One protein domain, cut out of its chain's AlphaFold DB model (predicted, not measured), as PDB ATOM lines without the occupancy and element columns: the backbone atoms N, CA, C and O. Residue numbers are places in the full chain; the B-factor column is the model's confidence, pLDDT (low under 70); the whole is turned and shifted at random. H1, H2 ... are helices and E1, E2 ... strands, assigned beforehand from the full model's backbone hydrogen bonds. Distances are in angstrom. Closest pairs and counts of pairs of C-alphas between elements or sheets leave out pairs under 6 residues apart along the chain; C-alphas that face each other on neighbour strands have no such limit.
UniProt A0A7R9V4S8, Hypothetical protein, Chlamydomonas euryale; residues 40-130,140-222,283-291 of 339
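This is residues 40 to 130, 140 to 222 and 283 to 291 of the 339 residues of the protein "Hypothetical protein" of Chlamydomonas euryale (UniProt A0A7R9V4S8). A twisted sheet of six strands is the core, with H5 and H6 side by side over one face and H1 over the other. Short H2 and H3 pack on H1, H4 grazes the sheet, and residues 166 to 171 stick out at one end. The printed part has 183 residues, in the order E1 H1 E2 E3 H2 H3 H4 H5 E4 H6 E5 E6; the sheet, E3 E2 E1 E4 E5 E6, is mixed. The class is mixed, helices and strands; the whole is compact, with a radius of gyration of the C-alphas of 16.8 A and spans of 57 by 38 by 36 A.

E1, residues 41 to 50, is parallel to E2, residues 86 to 93, with N 47 and O 88 2.8 A apart, and to E4, residues 175 to 184, with N 46 and O 179 2.8 A apart. H1, residues 65 to 79, is on the sheet; E1, H1, E2 form a strand-helix-strand unit, two parallel neighbours joined through a helix, with a right-handed crossover. E2 and edge strand E3, residues 96 to 104, form an antiparallel hairpin, with N 91 and O 98 2.9 A apart. H2, residues 105 to 110, only just touches H1, with 3 pairs of C-alphas within 8 A, the closest Leu 77 and Val 105 at 6.6 A; it only grazes the sheet. H3, residues 115 to 119, touches H1, closest at the C-alphas of Leu 70 and Ile 115, 6.5 A. H4, residues 121 to 124, only grazes the sheet. H5, residues 140 to 159, runs along the strands at a height over the sheet of 8.7 A, on the opposite face from H1: three layers, helices on both faces. H6, residues 192 to 205, on the same face as H5, touches it at a shallow tilt of 27 degrees, the same way, closest at the C-alphas of Leu 151 and Ser 203, 6.7 A. E4, H6 and E5, residues 211 to 220, form another strand-helix-strand unit, its crossover right-handed too; E4 and E5 are parallel, with N 214 and O 180 2.9 A apart. Edge strand E6, residues 283 to 289, is antiparallel to E5, with N 217 and O 286 2.9 A apart. In H1, H2, H5 and H6 every O i to N i+4 pair is within hydrogen-bond range; H3 has 0 of 1, but 2 of 2 O i to N i+3 pairs, and H4 is too short for an i+4 pair.

E1 begins at C-alpha 41 (-5.324, 1.389, 83.596) and is 28.8 A long; E4 is 29.3 A and E5 30.0 A. H1 is 21.1 A, H5 28.8 A and H6 20.0 A. E6 ends at C-alpha 289 (-26.273, 10.987, 84.036).

The C-alphas farthest apart, of Ala 60 and Pro 169, are 57.3 A apart. Residues 131 to 139 and 223 to 282 are not printed; the C-alpha gaps are 19.1 A and 8.6 A. The links E1 to H1 and H5 to E4 are long. The mean pLDDT of the printed part is 70.3; 70 residues are under 70, among them 111 to 130, 159 to 174 and 283 to 291.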
ATOM      1  N   PRO A  40      -0.588   1.257  82.700       66.50
ATOM      2  CA  PRO A  40      -1.724   0.357  82.781       66.50
ATOM      3  C   PRO A  40      -2.887   1.079  83.468       66.50
ATOM      4  O   PRO A  40      -2.685   1.868  84.393       66.50
ATOM      5  N   VAL A  41      -4.104   0.849  82.990       75.69
ATOM      6  CA  VAL A  41      -5.324   1.389  83.596       75.69
ATOM      7  C   VAL A  41      -6.031   0.242  84.301       75.69
ATOM      8  O   VAL A  41      -6.274  -0.786  83.679       75.69
ATOM      9  N   VAL A  42      -6.344   0.423  85.582       77.00
ATOM     10  CA  VAL A  42      -7.080  -0.559  86.389       77.00
ATOM     11  C   VAL A  42      -8.403   0.058  86.813       77.00
ATOM     12  O   VAL A  42      -8.435   1.140  87.408       77.00
ATOM     13  N   THR A  43      -9.502  -0.628  86.519       83.00
ATOM     14  CA  THR A  43     -10.842  -0.200  86.914       83.00
ATOM     15  C   THR A  43     -11.208  -0.822  88.255       83.00
ATOM     16  O   THR A  43     -11.132  -2.033  88.442       83.00
ATOM     17  N   ARG A  44     -11.643   0.014  89.197       83.56
ATOM     18  CA  ARG A  44     -12.230  -0.400  90.474       83.56
ATOM     19  C   ARG A  44     -13.698  -0.015  90.475       83.56
ATOM     20  O   ARG A  44     -14.034   1.166  90.573       83.56
ATOM     21  N   ILE A  45     -14.567  -1.009  90.348       86.88
ATOM     22  CA  ILE A  45     -16.009  -0.821  90.261       86.88
ATOM     23  C   ILE A  45     -16.696  -1.263  91.555       86.88
ATOM     24  O   ILE A  45     -16.443  -2.345  92.076       86.88
ATOM     25  N   THR A  46     -17.578  -0.422  92.086       88.44
ATOM     26  CA  THR A  46     -18.493  -0.773  93.176       88.44
ATOM     27  C   THR A  46     -19.917  -0.789  92.641       88.44
ATOM     28  O   THR A  46     -20.384   0.195  92.069       88.44
ATOM     29  N   LEU A  47     -20.596  -1.918  92.807       88.25
ATOM     30  CA  LEU A  47     -21.942  -2.184  92.319       88.25
ATOM     31  C   LEU A  47     -22.892  -2.264  93.508       88.25
ATOM     32  O   LEU A  47     -22.783  -3.182  94.315       88.25
ATOM     33  N   LEU A  48     -23.817  -1.318  93.613       87.44
ATOM     34  CA  LEU A  48     -24.868  -1.328  94.625       87.44
ATOM     35  C   LEU A  48     -26.164  -1.836  93.996       87.44
ATOM     36  O   LEU A  48     -26.656  -1.255  93.030       87.44
ATOM     37  N   LEU A  49     -26.707  -2.918  94.535       86.88
ATOM     38  CA  LEU A  49     -27.887  -3.617  94.045       86.88
ATOM     39  C   LEU A  49     -29.057  -3.428  95.008       86.88
ATOM     40  O   LEU A  49     -28.999  -3.839  96.165       86.88
ATOM     41  N   ASP A  50     -30.140  -2.845  94.512       84.25
ATOM     42  CA  ASP A  50     -31.383  -2.699  95.259       84.25
ATOM     43  C   ASP A  50     -32.038  -4.071  95.476       84.25
ATOM     44  O   ASP A  50     -32.440  -4.746  94.530       84.25
ATOM     45  N   ALA A  51     -32.140  -4.491  96.731       80.25
ATOM     46  CA  ALA A  51     -32.759  -5.732  97.180       80.25
ATOM     47  C   ALA A  51     -34.169  -5.508  97.760       80.25
ATOM     48  O   ALA A  51     -34.663  -6.336  98.531       80.25
ATOM     49  N   SER A  52     -34.826  -4.393  97.424       78.00
ATOM     50  CA  SER A  52     -36.215  -4.130  97.808       78.00
ATOM     51  C   SER A  52     -37.183  -5.165  97.228       78.00
ATOM     52  O   SER A  52     -36.927  -5.831  96.219       78.00
ATOM     53  N   GLY A  53     -38.365  -5.275  97.842       76.94
ATOM     54  CA  GLY A  53     -39.421  -6.168  97.356       76.94
ATOM     55  C   GLY A  53     -39.848  -5.876  95.910       76.94
ATOM     56  O   GLY A  53     -40.233  -6.795  95.192       76.94
ATOM     57  N   TYR A  54     -39.723  -4.627  95.450       77.75
ATOM     58  CA  TYR A  54     -40.012  -4.230  94.070       77.75
ATOM     59  C   TYR A  54     -39.038  -4.831  93.058       77.75
ATOM     60  O   TYR A  54     -39.436  -5.149  91.937       77.75
ATOM     61  N   MET A  55     -37.785  -5.044  93.451       78.12
ATOM     62  CA  MET A  55     -36.780  -5.692  92.610       78.12
ATOM     63  C   MET A  55     -37.029  -7.201  92.466       78.12
ATOM     64  O   MET A  55     -36.627  -7.805  91.471       78.12
ATOM     65  N   GLN A  56     -37.769  -7.792  93.408       79.44
ATOM     66  CA  GLN A  56     -38.189  -9.197  93.396       79.44
ATOM     67  C   GLN A  56     -39.542  -9.430  92.702       79.44
ATOM     68  O   GLN A  56     -39.981 -10.574  92.566       79.44
ATOM     69  N   GLN A  57     -40.222  -8.373  92.245       76.75
ATOM     70  CA  GLN A  57     -41.480  -8.521  91.514       76.75
ATOM     71  C   GLN A  57     -41.234  -9.204  90.171       76.75
ATOM     72  O   GLN A  57     -40.402  -8.767  89.373       76.75
ATOM     73  N   ARG A  58     -41.986 -10.280  89.927       75.06
ATOM     74  CA  ARG A  58     -41.941 -11.017  88.664       75.06
ATOM     75  C   ARG A  58     -42.706 -10.271  87.579       75.06
ATOM     76  O   ARG A  58     -43.817  -9.792  87.802       75.06
ATOM     77  N   GLY A  59     -42.105 -10.212  86.399       68.44
ATOM     78  CA  GLY A  59     -42.751  -9.813  85.162       68.44
ATOM     79  C   GLY A  59     -43.658 -10.915  84.622       68.44
ATOM     80  O   GLY A  59     -43.796 -11.996  85.196       68.44
ATOM     81  N   ALA A  60     -44.280 -10.637  83.478       64.50
ATOM     82  CA  ALA A  60     -45.177 -11.580  82.805       64.50
ATOM     83  C   ALA A  60     -44.455 -12.828  82.256       64.50
ATOM     84  O   ALA A  60     -45.085 -13.855  82.034       64.50
ATOM     85  N   ASP A  61     -43.145 -12.732  82.043       69.25
ATOM     86  CA  ASP A  61     -42.230 -13.810  81.649       69.25
ATOM     87  C   ASP A  61     -41.730 -14.641  82.847       69.25
ATOM     88  O   ASP A  61     -40.992 -15.609  82.676       69.25
ATOM     89  N   GLY A  62     -42.133 -14.280  84.069       73.38
ATOM     90  CA  GLY A  62     -41.724 -14.954  85.296       73.38
ATOM     91  C   GLY A  62     -40.330 -14.573  85.806       73.38
ATOM     92  O   GLY A  62     -39.966 -15.060  86.884       73.38
ATOM     93  N   GLN A  63     -39.593 -13.707  85.096       73.88
ATOM     94  CA  GLN A  63     -38.314 -13.132  85.533       73.88
ATOM     95  C   GLN A  63     -38.540 -11.943  86.471       73.88
ATOM     96  O   GLN A  63     -39.525 -11.218  86.338       73.88
ATOM     97  N   THR A  64     -37.647 -11.728  87.434       80.19
ATOM     98  CA  THR A  64     -37.673 -10.535  88.298       80.19
ATOM     99  C   THR A  64     -36.798  -9.418  87.729       80.19
ATOM    100  O   THR A  64     -35.916  -9.655  86.905       80.19
ATOM    101  N   ARG A  65     -36.988  -8.178  88.201       79.56
ATOM    102  CA  ARG A  65     -36.072  -7.066  87.869       79.56
ATOM    103  C   ARG A  65     -34.643  -7.357  88.322       79.56
ATOM    104  O   ARG A  65     -33.699  -7.016  87.616       79.56
ATOM    105  N   MET A  66     -34.491  -7.994  89.483       82.44
ATOM    106  CA  MET A  66     -33.197  -8.441  89.991       82.44
ATOM    107  C   MET A  66     -32.536  -9.449  89.044       82.44
ATOM    108  O   MET A  66     -31.338  -9.343  88.815       82.44
ATOM    109  N   ASP A  67     -33.293 -10.372  88.439       78.50
ATOM    110  CA  ASP A  67     -32.737 -11.344  87.485       78.50
ATOM    111  C   ASP A  67     -32.081 -10.635  86.291       78.50
ATOM    112  O   ASP A  67     -30.933 -10.925  85.956       78.50
ATOM    113  N   VAL A  68     -32.769  -9.639  85.723       80.19
ATOM    114  CA  VAL A  68     -32.263  -8.828  84.602       80.19
ATOM    115  C   VAL A  68     -31.022  -8.025  85.003       80.19
ATOM    116  O   VAL A  68     -30.071  -7.900  84.232       80.19
ATOM    117  N   VAL A  69     -30.998  -7.480  86.222       83.12
ATOM    118  CA  VAL A  69     -29.826  -6.755  86.732       83.12
ATOM    119  C   VAL A  69     -28.631  -7.688  86.926       83.12
ATOM    120  O   VAL A  69     -27.527  -7.345  86.511       83.12
ATOM    121  N   LEU A  70     -28.830  -8.865  87.523       82.31
ATOM    122  CA  LEU A  70     -27.760  -9.840  87.734       82.31
ATOM    123  C   LEU A  70     -27.199 -10.362  86.405       82.31
ATOM    124  O   LEU A  70     -25.985 -10.499  86.282       82.31
ATOM    125  N   GLU A  71     -28.052 -10.580  85.400       79.44
ATOM    126  CA  GLU A  71     -27.626 -10.928  84.039       79.44
ATOM    127  C   GLU A  71     -26.759  -9.821  83.417       79.44
ATOM    128  O   GLU A  71     -25.691 -10.094  82.864       79.44
ATOM    129  N   GLN A  72     -27.152  -8.554  83.575       80.69
ATOM    130  CA  GLN A  72     -26.364  -7.422  83.084       80.69
ATOM    131  C   GLN A  72     -25.016  -7.282  83.807       80.69
ATOM    132  O   GLN A  72     -24.012  -6.934  83.178       80.69
ATOM    133  N   VAL A  73     -24.978  -7.542  85.117       82.00
ATOM    134  CA  VAL A  73     -23.733  -7.562  85.896       82.00
ATOM    135  C   VAL A  73     -22.827  -8.689  85.407       82.00
ATOM    136  O   VAL A  73     -21.647  -8.452  85.174       82.00
ATOM    137  N   GLU A  74     -23.361  -9.889  85.187       80.31
ATOM    138  CA  GLU A  74     -22.593 -11.022  84.665       80.31
ATOM    139  C   GLU A  74     -21.988 -10.732  83.289       80.31
ATOM    140  O   GLU A  74     -20.798 -10.972  83.079       80.31
ATOM    141  N   MET A  75     -22.772 -10.146  82.382       79.19
ATOM    142  CA  MET A  75     -22.298  -9.715  81.068       79.19
ATOM    143  C   MET A  75     -21.175  -8.677  81.187       79.19
ATOM    144  O   MET A  75     -20.140  -8.801  80.543       79.19
ATOM    145  N   MET A  76     -21.326  -7.681  82.063       80.62
ATOM    146  CA  MET A  76     -20.285  -6.675  82.297       80.62
ATOM    147  C   MET A  76     -18.989  -7.299  82.835       80.62
ATOM    148  O   MET A  76     -17.903  -6.936  82.387       80.62
ATOM    149  N   LEU A  77     -19.090  -8.247  83.770       79.56
ATOM    150  CA  LEU A  77     -17.928  -8.935  84.333       79.56
ATOM    151  C   LEU A  77     -17.195  -9.808  83.309       79.56
ATOM    152  O   LEU A  77     -15.986  -9.969  83.424       79.56
ATOM    153  N   ARG A  78     -17.907 -10.378  82.331       75.50
ATOM    154  CA  ARG A  78     -17.317 -11.248  81.301       75.50
ATOM    155  C   ARG A  78     -16.789 -10.498  80.087       75.50
ATOM    156  O   ARG A  78     -15.719 -10.841  79.592       75.50
ATOM    157  N   ASP A  79     -17.543  -9.513  79.616       77.50
ATOM    158  CA  ASP A  79     -17.353  -8.953  78.276       77.50
ATOM    159  C   ASP A  79     -16.740  -7.548  78.296       77.50
ATOM    160  O   ASP A  79     -16.232  -7.084  77.274       77.50
ATOM    161  N   VAL A  80     -16.798  -6.854  79.439       76.00
ATOM    162  CA  VAL A  80     -16.378  -5.449  79.552       76.00
ATOM    163  C   VAL A  80     -15.148  -5.285  80.436       76.00
ATOM    164  O   VAL A  80     -14.226  -4.568  80.052       76.00
ATOM    165  N   LEU A  81     -15.129  -5.909  81.616       76.81
ATOM    166  CA  LEU A  81     -14.022  -5.744  82.557       76.81
ATOM    167  C   LEU A  81     -12.839  -6.657  82.231       76.81
ATOM    168  O   LEU A  81     -12.998  -7.803  81.808       76.81
ATOM    169  N   LEU A  82     -11.634  -6.148  82.471       79.06
ATOM    170  CA  LEU A  82     -10.401  -6.914  82.342       79.06
ATOM    171  C   LEU A  82     -10.198  -7.814  83.571       79.06
ATOM    172  O   LEU A  82     -10.636  -7.465  84.664       79.06
ATOM    173  N   PRO A  83      -9.466  -8.938  83.456       75.69
ATOM    174  CA  PRO A  83      -9.198  -9.818  84.597       75.69
ATOM    175  C   PRO A  83      -8.520  -9.133  85.792       75.69
ATOM    176  O   PRO A  83      -8.737  -9.563  86.921       75.69
ATOM    177  N   SER A  84      -7.726  -8.089  85.533       75.31
ATOM    178  CA  SER A  84      -7.043  -7.257  86.534       75.31
ATOM    179  C   SER A  84      -7.931  -6.175  87.158       75.31
ATOM    180  O   SER A  84      -7.480  -5.461  88.048       75.31
ATOM    181  N   ASP A  85      -9.157  -5.992  86.664       82.00
ATOM    182  CA  ASP A  85     -10.107  -5.060  87.261       82.00
ATOM    183  C   ASP A  85     -10.684  -5.642  88.551       82.00
ATOM    184  O   ASP A  85     -10.726  -6.854  88.766       82.00
ATOM    185  N   HIS A  86     -11.165  -4.754  89.408       83.69
ATOM    186  CA  HIS A  86     -11.628  -5.064  90.752       83.69
ATOM    187  C   HIS A  86     -13.096  -4.721  90.912       83.69
ATOM    188  O   HIS A  86     -13.520  -3.619  90.564       83.69
ATOM    189  N   VAL A  87     -13.861  -5.639  91.492       84.50
ATOM    190  CA  VAL A  87     -15.303  -5.496  91.679       84.50
ATOM    191  C   VAL A  87     -15.640  -5.641  93.149       84.50
ATOM    192  O   VAL A  87     -15.303  -6.630  93.796       84.50
ATOM    193  N   THR A  88     -16.361  -4.658  93.668       85.94
ATOM    194  CA  THR A  88     -17.087  -4.740  94.934       85.94
ATOM    195  C   THR A  88     -18.564  -4.801  94.613       85.94
ATOM    196  O   THR A  88     -19.052  -4.016  93.803       85.94
ATOM    197  N   LEU A  89     -19.286  -5.715  95.242       85.12
ATOM    198  CA  LEU A  89     -20.723  -5.851  95.055       85.12
ATOM    199  C   LEU A  89     -21.391  -5.654  96.408       85.12
ATOM    200  O   LEU A  89     -20.919  -6.187  97.402       85.12
ATOM    201  N   ALA A  90     -22.469  -4.893  96.487       83.56
ATOM    202  CA  ALA A  90     -23.216  -4.771  97.725       83.56
ATOM    203  C   ALA A  90     -24.711  -4.697  97.456       83.56
ATOM    204  O   ALA A  90     -25.143  -4.131  96.457       83.56
ATOM    205  N   PHE A  91     -25.494  -5.269  98.360       82.88
ATOM    206  CA  PHE A  91     -26.949  -5.224  98.330       82.88
ATOM    207  C   PHE A  91     -27.451  -4.233  99.372       82.88
ATOM    208  O   PHE A  91     -26.937  -4.227 100.491       82.88
ATOM    209  N   PHE A  92     -28.457  -3.438  99.011       79.31
ATOM    210  CA  PHE A  92     -29.123  -2.497  99.912       79.31
ATOM    211  C   PHE A  92     -30.644  -2.670  99.849       79.31
ATOM    212  O   PHE A  92     -31.203  -2.907  98.783       79.31
ATOM    213  N   GLY A  93     -31.339  -2.551 100.977       73.75
ATOM    214  CA  GLY A  93     -32.803  -2.593 101.032       73.75
ATOM    215  C   GLY A  93     -33.333  -2.791 102.450       73.75
ATOM    216  O   GLY A  93     -32.559  -2.869 103.404       73.75
ATOM    217  N   ASP A  94     -34.655  -2.913 102.600       63.84
ATOM    218  CA  ASP A  94     -35.367  -2.930 103.895       63.84
ATOM    219  C   ASP A  94     -34.871  -3.976 104.910       63.84
ATOM    220  O   ASP A  94     -35.049  -3.809 106.121       63.84
ATOM    221  N   LYS A  95     -34.211  -5.041 104.445       56.84
ATOM    222  CA  LYS A  95     -33.726  -6.146 105.287       56.84
ATOM    223  C   LYS A  95     -32.273  -6.548 105.022       56.84
ATOM    224  O   LYS A  95     -31.810  -7.508 105.631       56.84
ATOM    225  N   TYR A  96     -31.572  -5.848 104.128       57.66
ATOM    226  CA  TYR A  96     -30.328  -6.345 103.545       57.66
ATOM    227  C   TYR A  96     -29.290  -5.246 103.419       57.66
ATOM    228  O   TYR A  96     -29.470  -4.345 102.610       57.66
ATOM    229  N   ASN A  97     -28.197  -5.396 104.165       57.56
ATOM    230  CA  ASN A  97     -26.920  -4.751 103.894       57.56
ATOM    231  C   ASN A  97     -25.885  -5.882 103.824       57.56
ATOM    232  O   ASN A  97     -25.457  -6.400 104.853       57.56
ATOM    233  N   GLN A  98     -25.551  -6.343 102.619       59.81
ATOM    234  CA  GLN A  98     -24.499  -7.346 102.423       59.81
ATOM    235  C   GLN A  98     -23.449  -6.755 101.501       59.81
ATOM    236  O   GLN A  98     -23.772  -6.354 100.387       59.81
ATOM    237  N   VAL A  99     -22.196  -6.741 101.950       60.22
ATOM    238  CA  VAL A  99     -21.049  -6.316 101.147       60.22
ATOM    239  C   VAL A  99     -20.269  -7.558 100.735       60.22
ATOM    240  O   VAL A  99     -19.679  -8.255 101.559       60.22
ATOM    241  N   TRP A 100     -20.281  -7.847  99.443       63.31
ATOM    242  CA  TRP A 100     -19.339  -8.743  98.797       63.31
ATOM    243  C   TRP A 100     -18.038  -7.986  98.559       63.31
ATOM    244  O   TRP A 100     -17.988  -6.978  97.849       63.31
ATOM    245  N   THR A 101     -16.988  -8.465  99.218       64.12
ATOM    246  CA  THR A 101     -15.694  -7.795  99.252       64.12
ATOM    247  C   THR A 101     -15.012  -7.794  97.892       64.12
ATOM    248  O   THR A 101     -15.190  -8.704  97.084       64.12
ATOM    249  N   ASP A 102     -14.233  -6.735  97.690       71.19
ATOM    250  CA  ASP A 102     -13.334  -6.488  96.566       71.19
ATOM    251  C   ASP A 102     -12.649  -7.759  96.052       71.19
ATOM    252  O   ASP A 102     -11.906  -8.416  96.788       71.19
ATOM    253  N   ARG A 103     -12.903  -8.112  94.794       75.00
ATOM    254  CA  ARG A 103     -12.246  -9.235  94.124       75.00
ATOM    255  C   ARG A 103     -11.849  -8.853  92.715       75.00
ATOM    256  O   ARG A 103     -12.599  -8.180  92.010       75.00
ATOM    257  N   GLU A 104     -10.701  -9.365  92.296       78.44
ATOM    258  CA  GLU A 104     -10.296  -9.336  90.898       78.44
ATOM    259  C   GLU A 104     -11.297 -10.111  90.036       78.44
ATOM    260  O   GLU A 104     -11.712 -11.226  90.381       78.44
ATOM    261  N   VAL A 105     -11.651  -9.549  88.884       76.00
ATOM    262  CA  VAL A 105     -12.573 -10.159  87.918       76.00
ATOM    263  C   VAL A 105     -12.079 -11.537  87.491       76.00
ATOM    264  O   VAL A 105     -12.867 -12.483  87.456       76.00
ATOM    265  N   GLY A 106     -10.771 -11.695  87.259       72.50
ATOM    266  CA  GLY A 106     -10.171 -12.989  86.931       72.50
ATOM    267  C   GLY A 106     -10.476 -14.056  87.986       72.50
ATOM    268  O   GLY A 106     -10.861 -15.174  87.645       72.50
ATOM    269  N   THR A 107     -10.419 -13.686  89.266       76.69
ATOM    270  CA  THR A 107     -10.736 -14.577  90.392       76.69
ATOM    271  C   THR A 107     -12.233 -14.897  90.468       76.69
ATOM    272  O   THR A 107     -12.609 -16.028  90.780       76.69
ATOM    273  N   ILE A 108     -13.111 -13.931  90.180       74.25
ATOM    274  CA  ILE A 108     -14.568 -14.152  90.146       74.25
ATOM    275  C   ILE A 108     -14.929 -15.153  89.039       74.25
ATOM    276  O   ILE A 108     -15.663 -16.114  89.288       74.25
ATOM    277  N   LEU A 109     -14.376 -14.956  87.839       75.75
ATOM    278  CA  LEU A 109     -14.647 -15.796  86.673       75.75
ATOM    279  C   LEU A 109     -14.061 -17.208  86.830       75.75
ATOM    280  O   LEU A 109     -14.749 -18.182  86.535       75.75
ATOM    281  N   GLN A 110     -12.835 -17.344  87.346       76.62
ATOM    282  CA  GLN A 110     -12.190 -18.650  87.564       76.62
ATOM    283  C   GLN A 110     -12.905 -19.505  88.612       76.62
ATOM    284  O   GLN A 110     -13.011 -20.720  88.453       76.62
ATOM    285  N   ASN A 111     -13.433 -18.885  89.670       69.12
ATOM    286  CA  ASN A 111     -14.146 -19.604  90.724       69.12
ATOM    287  C   ASN A 111     -15.573 -20.013  90.327       69.12
ATOM    288  O   ASN A 111     -16.310 -20.508  91.181       69.12
ATOM    289  N   ASN A 112     -15.980 -19.795  89.063       63.31
ATOM    290  CA  ASN A 112     -17.354 -19.980  88.589       63.31
ATOM    291  C   ASN A 112     -18.356 -19.405  89.584       63.31
ATOM    292  O   ASN A 112     -19.332 -20.050  89.981       63.31
ATOM    293  N   LEU A 113     -18.056 -18.199  90.061       62.81
ATOM    294  CA  LEU A 113     -18.871 -17.567  91.064       62.81
ATOM    295  C   LEU A 113     -20.168 -17.148  90.378       62.81
ATOM    296  O   LEU A 113     -20.250 -16.113  89.727       62.81
ATOM    297  N   HIS A 114     -21.161 -18.034  90.446       63.56
ATOM    298  CA  HIS A 114     -22.455 -17.818  89.829       63.56
ATOM    299  C   HIS A 114     -23.114 -16.643  90.540       63.56
ATOM    300  O   HIS A 114     -23.668 -16.804  91.626       63.56
ATOM    301  N   ILE A 115     -23.068 -15.474  89.912       64.81
ATOM    302  CA  ILE A 115     -23.766 -14.260  90.346       64.81
ATOM    303  C   ILE A 115     -25.260 -14.563  90.538       64.81
ATOM    304  O   ILE A 115     -25.888 -14.053  91.456       64.81
ATOM    305  N   HIS A 116     -25.810 -15.517  89.781       62.59
ATOM    306  CA  HIS A 116     -27.158 -16.051  89.983       62.59
ATOM    307  C   HIS A 116     -27.409 -16.712  91.350       62.59
ATOM    308  O   HIS A 116     -28.551 -16.733  91.794       62.59
ATOM    309  N   ARG A 117     -26.392 -17.235  92.056       64.06
ATOM    310  CA  ARG A 117     -26.566 -17.717  93.442       64.06
ATOM    311  C   ARG A 117     -26.869 -16.565  94.394       64.06
ATOM    312  O   ARG A 117     -27.611 -16.766  95.348       64.06
ATOM    313  N   LEU A 118     -26.403 -15.355  94.074       63.59
ATOM    314  CA  LEU A 118     -26.713 -14.132  94.817       63.59
ATOM    315  C   LEU A 118     -28.189 -13.741  94.739       63.59
ATOM    316  O   LEU A 118     -28.638 -12.916  95.522       63.59
ATOM    317  N   ARG A 119     -28.966 -14.353  93.838       60.41
ATOM    318  CA  ARG A 119     -30.426 -14.218  93.805       60.41
ATOM    319  C   ARG A 119     -31.076 -14.709  95.099       60.41
ATOM    320  O   ARG A 119     -32.047 -14.119  95.563       60.41
ATOM    321  N   ASP A 120     -30.530 -15.783  95.665       59.50
ATOM    322  CA  ASP A 120     -31.082 -16.454  96.839       59.50
ATOM    323  C   ASP A 120     -30.450 -15.980  98.155       59.50
ATOM    324  O   ASP A 120     -31.006 -16.221  99.227       59.50
ATOM    325  N   GLU A 121     -29.283 -15.338  98.088       58.97
ATOM    326  CA  GLU A 121     -28.534 -14.852  99.253       58.97
ATOM    327  C   GLU A 121     -29.335 -13.848 100.105       58.97
ATOM    328  O   GLU A 121     -29.340 -14.014 101.329       58.97
ATOM    329  N   PRO A 122     -30.126 -12.910  99.530       52.72
ATOM    330  CA  PRO A 122     -31.040 -12.087 100.316       52.72
ATOM    331  C   PRO A 122     -32.031 -12.954 101.112       52.72
ATOM    332  O   PRO A 122     -32.308 -12.709 102.277       52.72
ATOM    333  N   GLY A 123     -32.546 -14.043 100.544       47.97
ATOM    334  CA  GLY A 123     -33.522 -14.894 101.233       47.97
ATOM    335  C   GLY A 123     -32.953 -15.753 102.370       47.97
ATOM    336  O   GLY A 123     -33.723 -16.222 103.206       47.97
ATOM    337  N   LYS A 124     -31.636 -15.995 102.397       45.31
ATOM    338  CA  LYS A 124     -31.015 -17.063 103.204       45.31
ATOM    339  C   LYS A 124     -30.169 -16.576 104.380       45.31
ATOM    340  O   LYS A 124     -29.755 -17.409 105.186       45.31
ATOM    341  N   MET A 125     -29.897 -15.278 104.503       47.84
ATOM    342  CA  MET A 125     -28.924 -14.799 105.487       47.84
ATOM    343  C   MET A 125     -29.541 -14.273 106.789       47.84
ATOM    344  O   MET A 125     -30.543 -13.552 106.756       47.84
ATOM    345  N   PRO A 126     -28.939 -14.604 107.953       40.56
ATOM    346  CA  PRO A 126     -29.295 -13.978 109.217       40.56
ATOM    347  C   PRO A 126     -29.067 -12.471 109.114       40.56
ATOM    348  O   PRO A 126     -28.056 -12.037 108.568       40.56
ATOM    349  N   GLN A 127     -29.991 -11.685 109.664       47.84
ATOM    350  CA  GLN A 127     -29.840 -10.240 109.829       47.84
ATOM    351  C   GLN A 127     -28.524  -9.966 110.572       47.84
ATOM    352  O   GLN A 127     -28.440 -10.168 111.785       47.84
ATOM    353  N   LEU A 128     -27.470  -9.572 109.855       42.16
ATOM    354  CA  LEU A 128     -26.198  -9.246 110.482       42.16
ATOM    355  C   LEU A 128     -26.317  -7.861 111.124       42.16
ATOM    356  O   LEU A 128     -26.156  -6.839 110.475       42.16
ATOM    357  N   LEU A 129     -26.592  -7.912 112.432       41.19
ATOM    358  CA  LEU A 129     -26.304  -6.927 113.476       41.19
ATOM    359  C   LEU A 129     -27.090  -5.599 113.450       41.19
ATOM    360  O   LEU A 129     -26.768  -4.664 112.733       41.19
ATOM    361  N   GLY A 130     -28.012  -5.482 114.417       37.44
ATOM    362  CA  GLY A 130     -28.159  -4.246 115.195       37.44
ATOM    363  C   GLY A 130     -29.221  -3.249 114.737       37.44
ATOM    364  O   GLY A 130     -28.898  -2.124 114.388       37.44
ATOM    365  N   ASP A 140     -34.416   5.456 100.839       74.75
ATOM    366  CA  ASP A 140     -33.548   6.532 100.368       74.75
ATOM    367  C   ASP A 140     -32.391   6.818 101.337       74.75
ATOM    368  O   ASP A 140     -31.256   7.021 100.901       74.75
ATOM    369  N   ASP A 141     -32.653   6.785 102.646       77.62
ATOM    370  CA  ASP A 141     -31.623   6.968 103.674       77.62
ATOM    371  C   ASP A 141     -30.614   5.816 103.649       77.62
ATOM    372  O   ASP A 141     -29.408   6.047 103.715       77.62
ATOM    373  N   ARG A 142     -31.096   4.582 103.458       77.25
ATOM    374  CA  ARG A 142     -30.237   3.391 103.338       77.25
ATOM    375  C   ARG A 142     -29.379   3.432 102.085       77.25
ATOM    376  O   ARG A 142     -28.186   3.148 102.138       77.25
ATOM    377  N   LEU A 143     -29.966   3.814 100.952       79.44
ATOM    378  CA  LEU A 143     -29.220   4.012  99.715       79.44
ATOM    379  C   LEU A 143     -28.131   5.087  99.902       79.44
ATOM    380  O   LEU A 143     -27.002   4.911  99.438       79.44
ATOM    381  N   ARG A 144     -28.438   6.183 100.609       80.69
ATOM    382  CA  ARG A 144     -27.465   7.236 100.928       80.69
ATOM    383  C   ARG A 144     -26.331   6.720 101.803       80.69
ATOM    384  O   ARG A 144     -25.175   6.978 101.481       80.69
ATOM    385  N   GLU A 145     -26.648   5.991 102.865       82.06
ATOM    386  CA  GLU A 145     -25.668   5.388 103.770       82.06
ATOM    387  C   GLU A 145     -24.723   4.442 103.021       82.06
ATOM    388  O   GLU A 145     -23.509   4.629 103.067       82.06
ATOM    389  N   MET A 146     -25.270   3.522 102.226       82.62
ATOM    390  CA  MET A 146     -24.490   2.556 101.445       82.62
ATOM    391  C   MET A 146     -23.587   3.223 100.407       82.62
ATOM    392  O   MET A 146     -22.467   2.779 100.161       82.62
ATOM    393  N   VAL A 147     -24.043   4.315  99.793       83.50
ATOM    394  CA  VAL A 147     -23.211   5.097  98.875       83.50
ATOM    395  C   VAL A 147     -22.083   5.820  99.602       83.50
ATOM    396  O   VAL A 147     -20.961   5.837  99.097       83.50
ATOM    397  N   LEU A 148     -22.343   6.398 100.774       84.44
ATOM    398  CA  LEU A 148     -21.290   7.016 101.578       84.44
ATOM    399  C   LEU A 148     -20.265   5.969 102.027       84.44
ATOM    400  O   LEU A 148     -19.065   6.194 101.871       84.44
ATOM    401  N   GLU A 149     -20.718   4.809 102.499       83.94
ATOM    402  CA  GLU A 149     -19.854   3.686 102.866       83.94
ATOM    403  C   GLU A 149     -19.005   3.218 101.675       83.94
ATOM    404  O   GLU A 149     -17.789   3.063 101.802       83.94
ATOM    405  N   ALA A 150     -19.610   3.082 100.490       83.88
ATOM    406  CA  ALA A 150     -18.900   2.737  99.263       83.88
ATOM    407  C   ALA A 150     -17.810   3.764  98.924       83.88
ATOM    408  O   ALA A 150     -16.670   3.380  98.666       83.88
ATOM    409  N   LEU A 151     -18.120   5.063  98.975       85.19
ATOM    410  CA  LEU A 151     -17.152   6.131  98.709       85.19
ATOM    411  C   LEU A 151     -15.992   6.115  99.714       85.19
ATOM    412  O   LEU A 151     -14.829   6.188  99.313       85.19
ATOM    413  N   HIS A 152     -16.285   5.963 101.008       84.81
ATOM    414  CA  HIS A 152     -15.260   5.849 102.045       84.81
ATOM    415  C   HIS A 152     -14.395   4.599 101.862       84.81
ATOM    416  O   HIS A 152     -13.172   4.679 101.964       84.81
ATOM    417  N   SER A 153     -15.001   3.465 101.516       82.50
ATOM    418  CA  SER A 153     -14.295   2.215 101.236       82.50
ATOM    419  C   SER A 153     -13.399   2.323  99.997       82.50
ATOM    420  O   SER A 153     -12.257   1.859 100.003       82.50
ATOM    421  N   MET A 154     -13.875   2.961  98.925       80.50
ATOM    422  CA  MET A 154     -13.074   3.225  97.726       80.50
ATOM    423  C   MET A 154     -11.894   4.152  98.037       80.50
ATOM    424  O   MET A 154     -10.776   3.899  97.590       80.50
ATOM    425  N   LYS A 155     -12.118   5.194  98.849       82.12
ATOM    426  CA  LYS A 155     -11.074   6.126  99.281       82.12
ATOM    427  C   LYS A 155     -10.016   5.446 100.152       82.12
ATOM    428  O   LYS A 155      -8.834   5.535  99.833       82.12
ATOM    429  N   ALA A 156     -10.431   4.709 101.180       80.81
ATOM    430  CA  ALA A 156      -9.526   3.969 102.056       80.81
ATOM    431  C   ALA A 156      -8.646   2.986 101.263       80.81
ATOM    432  O   ALA A 156      -7.458   2.851 101.536       80.81
ATOM    433  N   ARG A 157      -9.196   2.352 100.221       74.38
ATOM    434  CA  ARG A 157      -8.446   1.451  99.329       74.38
ATOM    435  C   ARG A 157      -7.503   2.152  98.361       74.38
ATOM    436  O   ARG A 157      -6.524   1.546  97.931       74.38
ATOM    437  N   ALA A 158      -7.802   3.388  97.975       70.25
ATOM    438  CA  ALA A 158      -6.867   4.205  97.210       70.25
ATOM    439  C   ALA A 158      -5.658   4.632  98.066       70.25
ATOM    440  O   ALA A 158      -4.589   4.883  97.520       70.25
ATOM    441  N   GLU A 159      -5.822   4.693  99.390       69.25
ATOM    442  CA  GLU A 159      -4.783   5.102 100.347       69.25
ATOM    443  C   GLU A 159      -4.092   3.922 101.050       69.25
ATOM    444  O   GLU A 159      -3.058   4.111 101.689       69.25
ATOM    445  N   ALA A 160      -4.636   2.706 100.934       63.00
ATOM    446  CA  ALA A 160      -4.118   1.532 101.619       63.00
ATOM    447  C   ALA A 160      -2.665   1.218 101.187       63.00
ATOM    448  O   ALA A 160      -2.401   1.039  99.987       63.00
ATOM    449  N   PRO A 161      -1.723   1.108 102.147       42.81
ATOM    450  CA  PRO A 161      -0.343   0.727 101.872       42.81
ATOM    451  C   PRO A 161      -0.307  -0.735 101.413       42.81
ATOM    452  O   PRO A 161      -0.687  -1.633 102.158       42.81
ATOM    453  N   GLY A 162       0.103  -0.965 100.165       50.28
ATOM    454  CA  GLY A 162       0.041  -2.278  99.509       50.28
ATOM    455  C   GLY A 162      -0.916  -2.338  98.317       50.28
ATOM    456  O   GLY A 162      -0.895  -3.318  97.586       50.28
ATOM    457  N   SER A 163      -1.693  -1.278  98.061       52.06
ATOM    458  CA  SER A 163      -2.144  -1.006  96.691       52.06
ATOM    459  C   SER A 163      -0.907  -0.756  95.816       52.06
ATOM    460  O   SER A 163       0.085  -0.223  96.318       52.06
ATOM    461  N   ASP A 164      -0.938  -1.151  94.541       49.00
ATOM    462  CA  ASP A 164       0.201  -1.269  93.598       49.00
ATOM    463  C   ASP A 164       1.180  -0.073  93.512       49.00
ATOM    464  O   ASP A 164       2.238  -0.154  92.895       49.00
ATOM    465  N   ALA A 165       0.860   1.055  94.145       44.22
ATOM    466  CA  ALA A 165       1.712   2.225  94.290       44.22
ATOM    467  C   ALA A 165       2.849   2.086  95.329       44.22
ATOM    468  O   ALA A 165       3.778   2.894  95.292       44.22
ATOM    469  N   ALA A 166       2.783   1.131  96.268       42.81
ATOM    470  CA  ALA A 166       3.699   1.079  97.417       42.81
ATOM    471  C   ALA A 166       4.874   0.089  97.288       42.81
ATOM    472  O   ALA A 166       5.800   0.164  98.094       42.81
ATOM    473  N   GLN A 167       4.853  -0.837  96.322       47.53
ATOM    474  CA  GLN A 167       5.811  -1.956  96.289       47.53
ATOM    475  C   GLN A 167       6.974  -1.812  95.301       47.53
ATOM    476  O   GLN A 167       7.961  -2.527  95.463       47.53
ATOM    477  N   ASP A 168       6.940  -0.874  94.348       44.53
ATOM    478  CA  ASP A 168       8.078  -0.658  93.445       44.53
ATOM    479  C   ASP A 168       8.128   0.794  92.913       44.53
ATOM    480  O   ASP A 168       7.227   1.215  92.181       44.53
ATOM    481  N   PRO A 169       9.160   1.594  93.251       46.09
ATOM    482  CA  PRO A 169       9.328   2.955  92.735       46.09
ATOM    483  C   PRO A 169       9.622   3.014  91.223       46.09
ATOM    484  O   PRO A 169       9.560   4.102  90.648       46.09
ATOM    485  N   HIS A 170       9.916   1.878  90.582       44.97
ATOM    486  CA  HIS A 170      10.115   1.749  89.136       44.97
ATOM    487  C   HIS A 170       8.929   1.107  88.400       44.97
ATOM    488  O   HIS A 170       8.899   1.149  87.166       44.97
ATOM    489  N   ALA A 171       7.933   0.565  89.111       52.53
ATOM    490  CA  ALA A 171       6.717   0.080  88.476       52.53
ATOM    491  C   ALA A 171       5.919   1.261  87.919       52.53
ATOM    492  O   ALA A 171       5.656   2.265  88.588       52.53
ATOM    493  N   VAL A 172       5.533   1.137  86.653       55.72
ATOM    494  CA  VAL A 172       4.675   2.094  85.966       55.72
ATOM    495  C   VAL A 172       3.367   2.200  86.753       55.72
ATOM    496  O   VAL A 172       2.537   1.296  86.698       55.72
ATOM    497  N   ARG A 173       3.202   3.289  87.517       63.25
ATOM    498  CA  ARG A 173       2.025   3.508  88.369       63.25
ATOM    499  C   ARG A 173       0.759   3.360  87.533       63.25
ATOM    500  O   ARG A 173       0.534   4.148  86.611       63.25
ATOM    501  N   ALA A 174      -0.052   2.358  87.861       65.50
ATOM    502  CA  ALA A 174      -1.320   2.155  87.190       65.50
ATOM    503  C   ALA A 174      -2.245   3.352  87.448       65.50
ATOM    504  O   ALA A 174      -2.358   3.841  88.576       65.50
ATOM    505  N   LYS A 175      -2.926   3.831  86.406       72.25
ATOM    506  CA  LYS A 175      -4.013   4.795  86.576       72.25
ATOM    507  C   LYS A 175      -5.242   4.044  87.064       72.25
ATOM    508  O   LYS A 175      -5.753   3.175  86.366       72.25
ATOM    509  N   VAL A 176      -5.732   4.409  88.242       74.81
ATOM    510  CA  VAL A 176      -6.957   3.826  88.796       74.81
ATOM    511  C   VAL A 176      -8.167   4.628  88.320       74.81
ATOM    512  O   VAL A 176      -8.218   5.849  88.505       74.81
ATOM    513  N   LEU A 177      -9.135   3.939  87.715       80.69
ATOM    514  CA  LEU A 177     -10.463   4.466  87.404       80.69
ATOM    515  C   LEU A 177     -11.452   3.966  88.454       80.69
ATOM    516  O   LEU A 177     -11.643   2.764  88.612       80.69
ATOM    517  N   ASN A 178     -12.083   4.889  89.171       81.19
ATOM    518  CA  ASN A 178     -13.030   4.573  90.232       81.19
ATOM    519  C   ASN A 178     -14.453   4.706  89.689       81.19
ATOM    520  O   ASN A 178     -14.833   5.779  89.230       81.19
ATOM    521  N   LEU A 179     -15.252   3.644  89.750       85.19
ATOM    522  CA  LEU A 179     -16.622   3.646  89.238       85.19
ATOM    523  C   LEU A 179     -17.603   3.156  90.306       85.19
ATOM    524  O   LEU A 179     -17.435   2.075  90.858       85.19
ATOM    525  N   LEU A 180     -18.651   3.931  90.573       85.44
ATOM    526  CA  LEU A 180     -19.775   3.536  91.421       85.44
ATOM    527  C   LEU A 180     -21.041   3.427  90.566       85.44
ATOM    528  O   LEU A 180     -21.460   4.405  89.942       85.44
ATOM    529  N   VAL A 181     -21.659   2.248  90.544       86.00
ATOM    530  CA  VAL A 181     -22.901   1.985  89.807       86.00
ATOM    531  C   VAL A 181     -23.981   1.532  90.776       86.00
ATOM    532  O   VAL A 181     -23.783   0.588  91.533       86.00
ATOM    533  N   VAL A 182     -25.135   2.190  90.733       85.56
ATOM    534  CA  VAL A 182     -26.314   1.839  91.531       85.56
ATOM    535  C   VAL A 182     -27.385   1.278  90.611       85.56
ATOM    536  O   VAL A 182     -27.817   1.966  89.689       85.56
ATOM    537  N   PHE A 183     -27.849   0.063  90.881       85.62
ATOM    538  CA  PHE A 183     -29.020  -0.530  90.247       85.62
ATOM    539  C   PHE A 183     -30.206  -0.444  91.197       85.62
ATOM    540  O   PHE A 183     -30.135  -0.946  92.313       85.62
ATOM    541  N   THR A 184     -31.292   0.180  90.752       83.00
ATOM    542  CA  THR A 184     -32.511   0.379  91.552       83.00
ATOM    543  C   THR A 184     -33.762   0.302  90.681       83.00
ATOM    544  O   THR A 184     -33.687   0.356  89.453       83.00
ATOM    545  N   ASP A 185     -34.934   0.176  91.289       76.62
ATOM    546  CA  ASP A 185     -36.218   0.263  90.593       76.62
ATOM    547  C   ASP A 185     -36.586   1.709  90.193       76.62
ATOM    548  O   ASP A 185     -37.427   1.940  89.317       76.62
ATOM    549  N   GLY A 186     -35.918   2.699  90.792       70.81
ATOM    550  CA  GLY A 186     -36.189   4.117  90.581       70.81
ATOM    551  C   GLY A 186     -37.503   4.598  91.194       70.81
ATOM    552  O   GLY A 186     -38.008   5.622  90.731       70.81
ATOM    553  N   LEU A 187     -38.050   3.861  92.170       66.25
ATOM    554  CA  LEU A 187     -39.188   4.275  93.001       66.25
ATOM    555  C   LEU A 187     -38.752   5.065  94.245       66.25
ATOM    556  O   LEU A 187     -39.589   5.710  94.872       66.25
ATOM    557  N   SER A 188     -37.456   5.040  94.568       63.16
ATOM    558  CA  SER A 188     -36.815   5.922  95.550       63.16
ATOM    559  C   SER A 188     -37.207   7.391  95.308       63.16
ATOM    560  O   SER A 188     -37.101   7.892  94.183       63.16
ATOM    561  N   ALA A 189     -37.711   8.061  96.351       49.12
ATOM    562  CA  ALA A 189     -38.240   9.426  96.279       49.12
ATOM    563  C   ALA A 189     -37.122  10.480  96.258       49.12
ATOM    564  O   ALA A 189     -37.343  11.614  95.820       49.12
ATOM    565  N   ALA A 190     -35.911  10.098  96.672       53.69
ATOM    566  CA  ALA A 190     -34.704  10.878  96.503       53.69
ATOM    567  C   ALA A 190     -34.552  11.242  95.026       53.69
ATOM    568  O   ALA A 190     -34.300  10.400  94.157       53.69
ATOM    569  N   SER A 191     -34.715  12.532  94.727       54.06
ATOM    570  CA  SER A 191     -34.551  13.013  93.365       54.06
ATOM    571  C   SER A 191     -33.160  12.595  92.876       54.06
ATOM    572  O   SER A 191     -32.144  12.888  93.513       54.06
ATOM    573  N   LYS A 192     -33.099  11.897  91.735       64.69
ATOM    574  CA  LYS A 192     -31.840  11.442  91.111       64.69
ATOM    575  C   LYS A 192     -30.780  12.559  91.068       64.69
ATOM    576  O   LYS A 192     -29.584  12.290  91.175       64.69
ATOM    577  N   SER A 193     -31.223  13.812  90.949       64.94
ATOM    578  CA  SER A 193     -30.418  15.034  91.008       64.94
ATOM    579  C   SER A 193     -29.788  15.334  92.373       64.94
ATOM    580  O   SER A 193     -28.609  15.680  92.419       64.94
ATOM    581  N   GLU A 194     -30.531  15.225  93.474       66.88
ATOM    582  CA  GLU A 194     -30.010  15.478  94.827       66.88
ATOM    583  C   GLU A 194     -29.035  14.380  95.252       66.88
ATOM    584  O   GLU A 194     -27.971  14.651  95.818       66.88
ATOM    585  N   PHE A 195     -29.362  13.143  94.892       73.88
ATOM    586  CA  PHE A 195     -28.497  12.006  95.139       73.88
ATOM    587  C   PHE A 195     -27.172  12.127  94.377       73.88
ATOM    588  O   PHE A 195     -26.096  12.039  94.966       73.88
ATOM    589  N   SER A 196     -27.235  12.456  93.080       72.88
ATOM    590  CA  SER A 196     -26.038  12.697  92.261       72.88
ATOM    591  C   SER A 196     -25.194  13.863  92.781       72.88
ATOM    592  O   SER A 196     -23.964  13.796  92.736       72.88
ATOM    593  N   ARG A 197     -25.832  14.924  93.300       75.06
ATOM    594  CA  ARG A 197     -25.128  16.049  93.934       75.06
ATOM    595  C   ARG A 197     -24.406  15.602  95.202       75.06
ATOM    596  O   ARG A 197     -23.233  15.907  95.351       75.06
ATOM    597  N   THR A 198     -25.064  14.828  96.062       78.94
ATOM    598  CA  THR A 198     -24.443  14.295  97.287       78.94
ATOM    599  C   THR A 198     -23.209  13.451  96.956       78.94
ATOM    600  O   THR A 198     -22.161  13.628  97.565       78.94
ATOM    601  N   VAL A 199     -23.299  12.573  95.954       82.25
ATOM    602  CA  VAL A 199     -22.163  11.749  95.510       82.25
ATOM    603  C   VAL A 199     -21.014  12.603  94.973       82.25
ATOM    604  O   VAL A 199     -19.852  12.376  95.311       82.25
ATOM    605  N   THR A 200     -21.340  13.601  94.156       79.25
ATOM    606  CA  THR A 200     -20.377  14.559  93.597       79.25
ATOM    607  C   THR A 200     -19.646  15.325  94.698       79.25
ATOM    608  O   THR A 200     -18.418  15.334  94.739       79.25
ATOM    609  N   ASP A 201     -20.394  15.923  95.625       81.00
ATOM    610  CA  ASP A 201     -19.831  16.738  96.699       81.00
ATOM    611  C   ASP A 201     -18.959  15.885  97.629       81.00
ATOM    612  O   ASP A 201     -17.854  16.290  97.993       81.00
ATOM    613  N   THR A 202     -19.412  14.679  97.982       82.81
ATOM    614  CA  THR A 202     -18.650  13.763  98.838       82.81
ATOM    615  C   THR A 202     -17.388  13.258  98.144       82.81
ATOM    616  O   THR A 202     -16.311  13.339  98.727       82.81
ATOM    617  N   SER A 203     -17.473  12.785  96.897       80.69
ATOM    618  CA  SER A 203     -16.293  12.308  96.153       80.69
ATOM    619  C   SER A 203     -15.252  13.416  95.943       80.69
ATOM    620  O   SER A 203     -14.054  13.164  96.092       80.69
ATOM    621  N   SER A 204     -15.694  14.657  95.702       81.00
ATOM    622  CA  SER A 204     -14.816  15.828  95.627       81.00
ATOM    623  C   SER A 204     -14.156  16.144  96.972       81.00
ATOM    624  O   SER A 204     -12.953  16.397  96.998       81.00
ATOM    625  N   ARG A 205     -14.899  16.104  98.087       84.31
ATOM    626  CA  ARG A 205     -14.349  16.318  99.442       84.31
ATOM    627  C   ARG A 205     -13.350  15.238  99.845       84.31
ATOM    628  O   ARG A 205     -12.371  15.537 100.517       84.31
ATOM    629  N   LEU A 206     -13.581  13.999  99.415       81.06
ATOM    630  CA  LEU A 206     -12.654  12.883  99.606       81.06
ATOM    631  C   LEU A 206     -11.439  12.955  98.665       81.06
ATOM    632  O   LEU A 206     -10.505  12.167  98.815       81.06
ATOM    633  N   GLY A 207     -11.426  13.879  97.698       79.88
ATOM    634  CA  GLY A 207     -10.333  14.032  96.743       79.88
ATOM    635  C   GLY A 207     -10.101  12.761  95.925       79.88
ATOM    636  O   GLY A 207      -8.959  12.328  95.792       79.88
ATOM    637  N   MET A 208     -11.173  12.119  95.447       75.25
ATOM    638  CA  MET A 208     -11.084  10.902  94.637       75.25
ATOM    639  C   MET A 208     -10.817  11.251  93.163       75.25
ATOM    640  O   MET A 208     -11.727  11.732  92.484       75.25
ATOM    641  N   PRO A 209      -9.605  11.013  92.625       69.12
ATOM    642  CA  PRO A 209      -9.339  11.255  91.213       69.12
ATOM    643  C   PRO A 209     -10.054  10.216  90.336       69.12
ATOM    644  O   PRO A 209     -10.219   9.058  90.730       69.12
ATOM    645  N   ASN A 210     -10.433  10.631  89.122       71.94
ATOM    646  CA  ASN A 210     -11.032   9.777  88.085       71.94
ATOM    647  C   ASN A 210     -12.258   8.974  88.559       71.94
ATOM    648  O   ASN A 210     -12.419   7.802  88.211       71.94
ATOM    649  N   PHE A 211     -13.096   9.598  89.388       79.19
ATOM    650  CA  PHE A 211     -14.315   8.995  89.905       79.19
ATOM    651  C   PHE A 211     -15.497   9.210  88.949       79.19
ATOM    652  O   PHE A 211     -15.759  10.327  88.511       79.19
ATOM    653  N   ASN A 212     -16.229   8.138  88.662       81.81
ATOM    654  CA  ASN A 212     -17.457   8.145  87.881       81.81
ATOM    655  C   ASN A 212     -18.607   7.532  88.682       81.81
ATOM    656  O   ASN A 212     -18.433   6.549  89.400       81.81
ATOM    657  N   PHE A 213     -19.804   8.085  88.500       80.19
ATOM    658  CA  PHE A 213     -21.015   7.631  89.173       80.19
ATOM    659  C   PHE A 213     -22.172   7.464  88.188       80.19
ATOM    660  O   PHE A 213     -22.430   8.339  87.351       80.19
ATOM    661  N   ARG A 214     -22.888   6.339  88.290       80.56
ATOM    662  CA  ARG A 214     -24.050   6.024  87.452       80.56
ATOM    663  C   ARG A 214     -25.180   5.406  88.271       80.56
ATOM    664  O   ARG A 214     -24.948   4.577  89.143       80.56
ATOM    665  N   ILE A 215     -26.412   5.777  87.923       78.56
ATOM    666  CA  ILE A 215     -27.634   5.133  88.417       78.56
ATOM    667  C   ILE A 215     -28.346   4.496  87.228       78.56
ATOM    668  O   ILE A 215     -28.632   5.176  86.235       78.56
ATOM    669  N   ILE A 216     -28.647   3.209  87.354       80.62
ATOM    670  CA  ILE A 216     -29.365   2.399  86.380       80.62
ATOM    671  C   ILE A 216     -30.702   1.998  86.995       80.62
ATOM    672  O   ILE A 216     -30.758   1.392  88.064       80.62
ATOM    673  N   THR A 217     -31.786   2.357  86.313       78.62
ATOM    674  CA  THR A 217     -33.148   2.056  86.754       78.62
ATOM    675  C   THR A 217     -33.762   0.910  85.963       78.62
ATOM    676  O   THR A 217     -33.902   1.024  84.743       78.62
ATOM    677  N   ALA A 218     -34.164  -0.157  86.661       74.94
ATOM    678  CA  ALA A 218     -34.887  -1.297  86.108       74.94
ATOM    679  C   ALA A 218     -36.398  -1.039  86.167       74.94
ATOM    680  O   ALA A 218     -37.022  -1.120  87.224       74.94
ATOM    681  N   ARG A 219     -36.997  -0.703  85.021       66.94
ATOM    682  CA  ARG A 219     -38.430  -0.387  84.916       66.94
ATOM    683  C   ARG A 219     -39.159  -1.426  84.084       66.94
ATOM    684  O   ARG A 219     -38.580  -2.015  83.178       66.94
ATOM    685  N   ASN A 220     -40.448  -1.610  84.351       59.12
ATOM    686  CA  ASN A 220     -41.303  -2.398  83.466       59.12
ATOM    687  C   ASN A 220     -41.405  -1.664  82.120       59.12
ATOM    688  O   ASN A 220     -41.758  -0.485  82.084       59.12
ATOM    689  N   ALA A 221     -41.136  -2.361  81.025       55.59
ATOM    690  CA  ALA A 221     -41.552  -1.953  79.697       55.59
ATOM    691  C   ALA A 221     -43.085  -1.949  79.699       55.59
ATOM    692  O   ALA A 221     -43.725  -2.997  79.827       55.59
ATOM    693  N   SER A 222     -43.691  -0.764  79.656       46.22
ATOM    694  CA  SER A 222     -45.145  -0.649  79.664       46.22
ATOM    695  C   SER A 222     -45.728  -1.369  78.446       46.22
ATOM    696  O   SER A 222     -45.325  -1.152  77.304       46.22
ATOM    697  N   PHE A 283     -38.623  -5.790  80.786       42.34
ATOM    698  CA  PHE A 283     -37.940  -4.847  81.663       42.34
ATOM    699  C   PHE A 283     -36.900  -4.082  80.862       42.34
ATOM    700  O   PHE A 283     -36.137  -4.662  80.096       42.34
ATOM    701  N   GLN A 284     -36.887  -2.766  81.031       52.62
ATOM    702  CA  GLN A 284     -35.946  -1.882  80.367       52.62
ATOM    703  C   GLN A 284     -35.029  -1.254  81.413       52.62
ATOM    704  O   GLN A 284     -35.490  -0.640  82.381       52.62
ATOM    705  N   LEU A 285     -33.722  -1.386  81.188       46.72
ATOM    706  CA  LEU A 285     -32.716  -0.629  81.917       46.72
ATOM    707  C   LEU A 285     -32.604   0.764  81.297       46.72
ATOM    708  O   LEU A 285     -32.475   0.929  80.083       46.72
ATOM    709  N   SER A 286     -32.679   1.782  82.144       45.47
ATOM    710  CA  SER A 286     -32.556   3.185  81.754       45.47
ATOM    711  C   SER A 286     -31.483   3.864  82.586       45.47
ATOM    712  O   SER A 286     -31.320   3.576  83.770       45.47
ATOM    713  N   TRP A 287     -30.760   4.779  81.953       43.94
ATOM    714  CA  TRP A 287     -29.589   5.439  82.515       43.94
ATOM    715  C   TRP A 287     -29.939   6.890  82.823       43.94
ATOM    716  O   TRP A 287     -30.653   7.538  82.057       43.94
ATOM    717  N   SER A 288     -29.418   7.422  83.922       45.50
ATOM    718  CA  SER A 288     -29.439   8.863  84.189       45.50
ATOM    719  C   SER A 288     -28.031   9.344  84.511       45.50
ATOM    720  O   SER A 288     -27.369   8.777  85.382       45.50
ATOM    721  N   ASN A 289     -27.584  10.390  83.813       43.69
ATOM    722  CA  ASN A 289     -26.273  10.987  84.036       43.69
ATOM    723  C   ASN A 289     -26.302  11.845  85.309       43.69
ATOM    724  O   ASN A 289     -27.009  12.852  85.364       43.69
ATOM    725  N   GLY A 290     -25.495  11.481  86.311       36.62
ATOM    726  CA  GLY A 290     -24.941  12.479  87.225       36.62
ATOM    727  C   GLY A 290     -24.035  13.415  86.417       36.62
ATOM    728  O   GLY A 290     -23.359  12.949  85.498       36.62
ATOM    729  N   ARG A 291     -24.083  14.727  86.681       35.00
ATOM    730  CA  ARG A 291     -23.247  15.720  85.980       35.00
ATOM    731  C   ARG A 291     -21.772  15.313  86.037       35.00
ATOM    732  O   ARG A 291     -21.288  14.953  87.105       35.00
TER     733      ARG A 291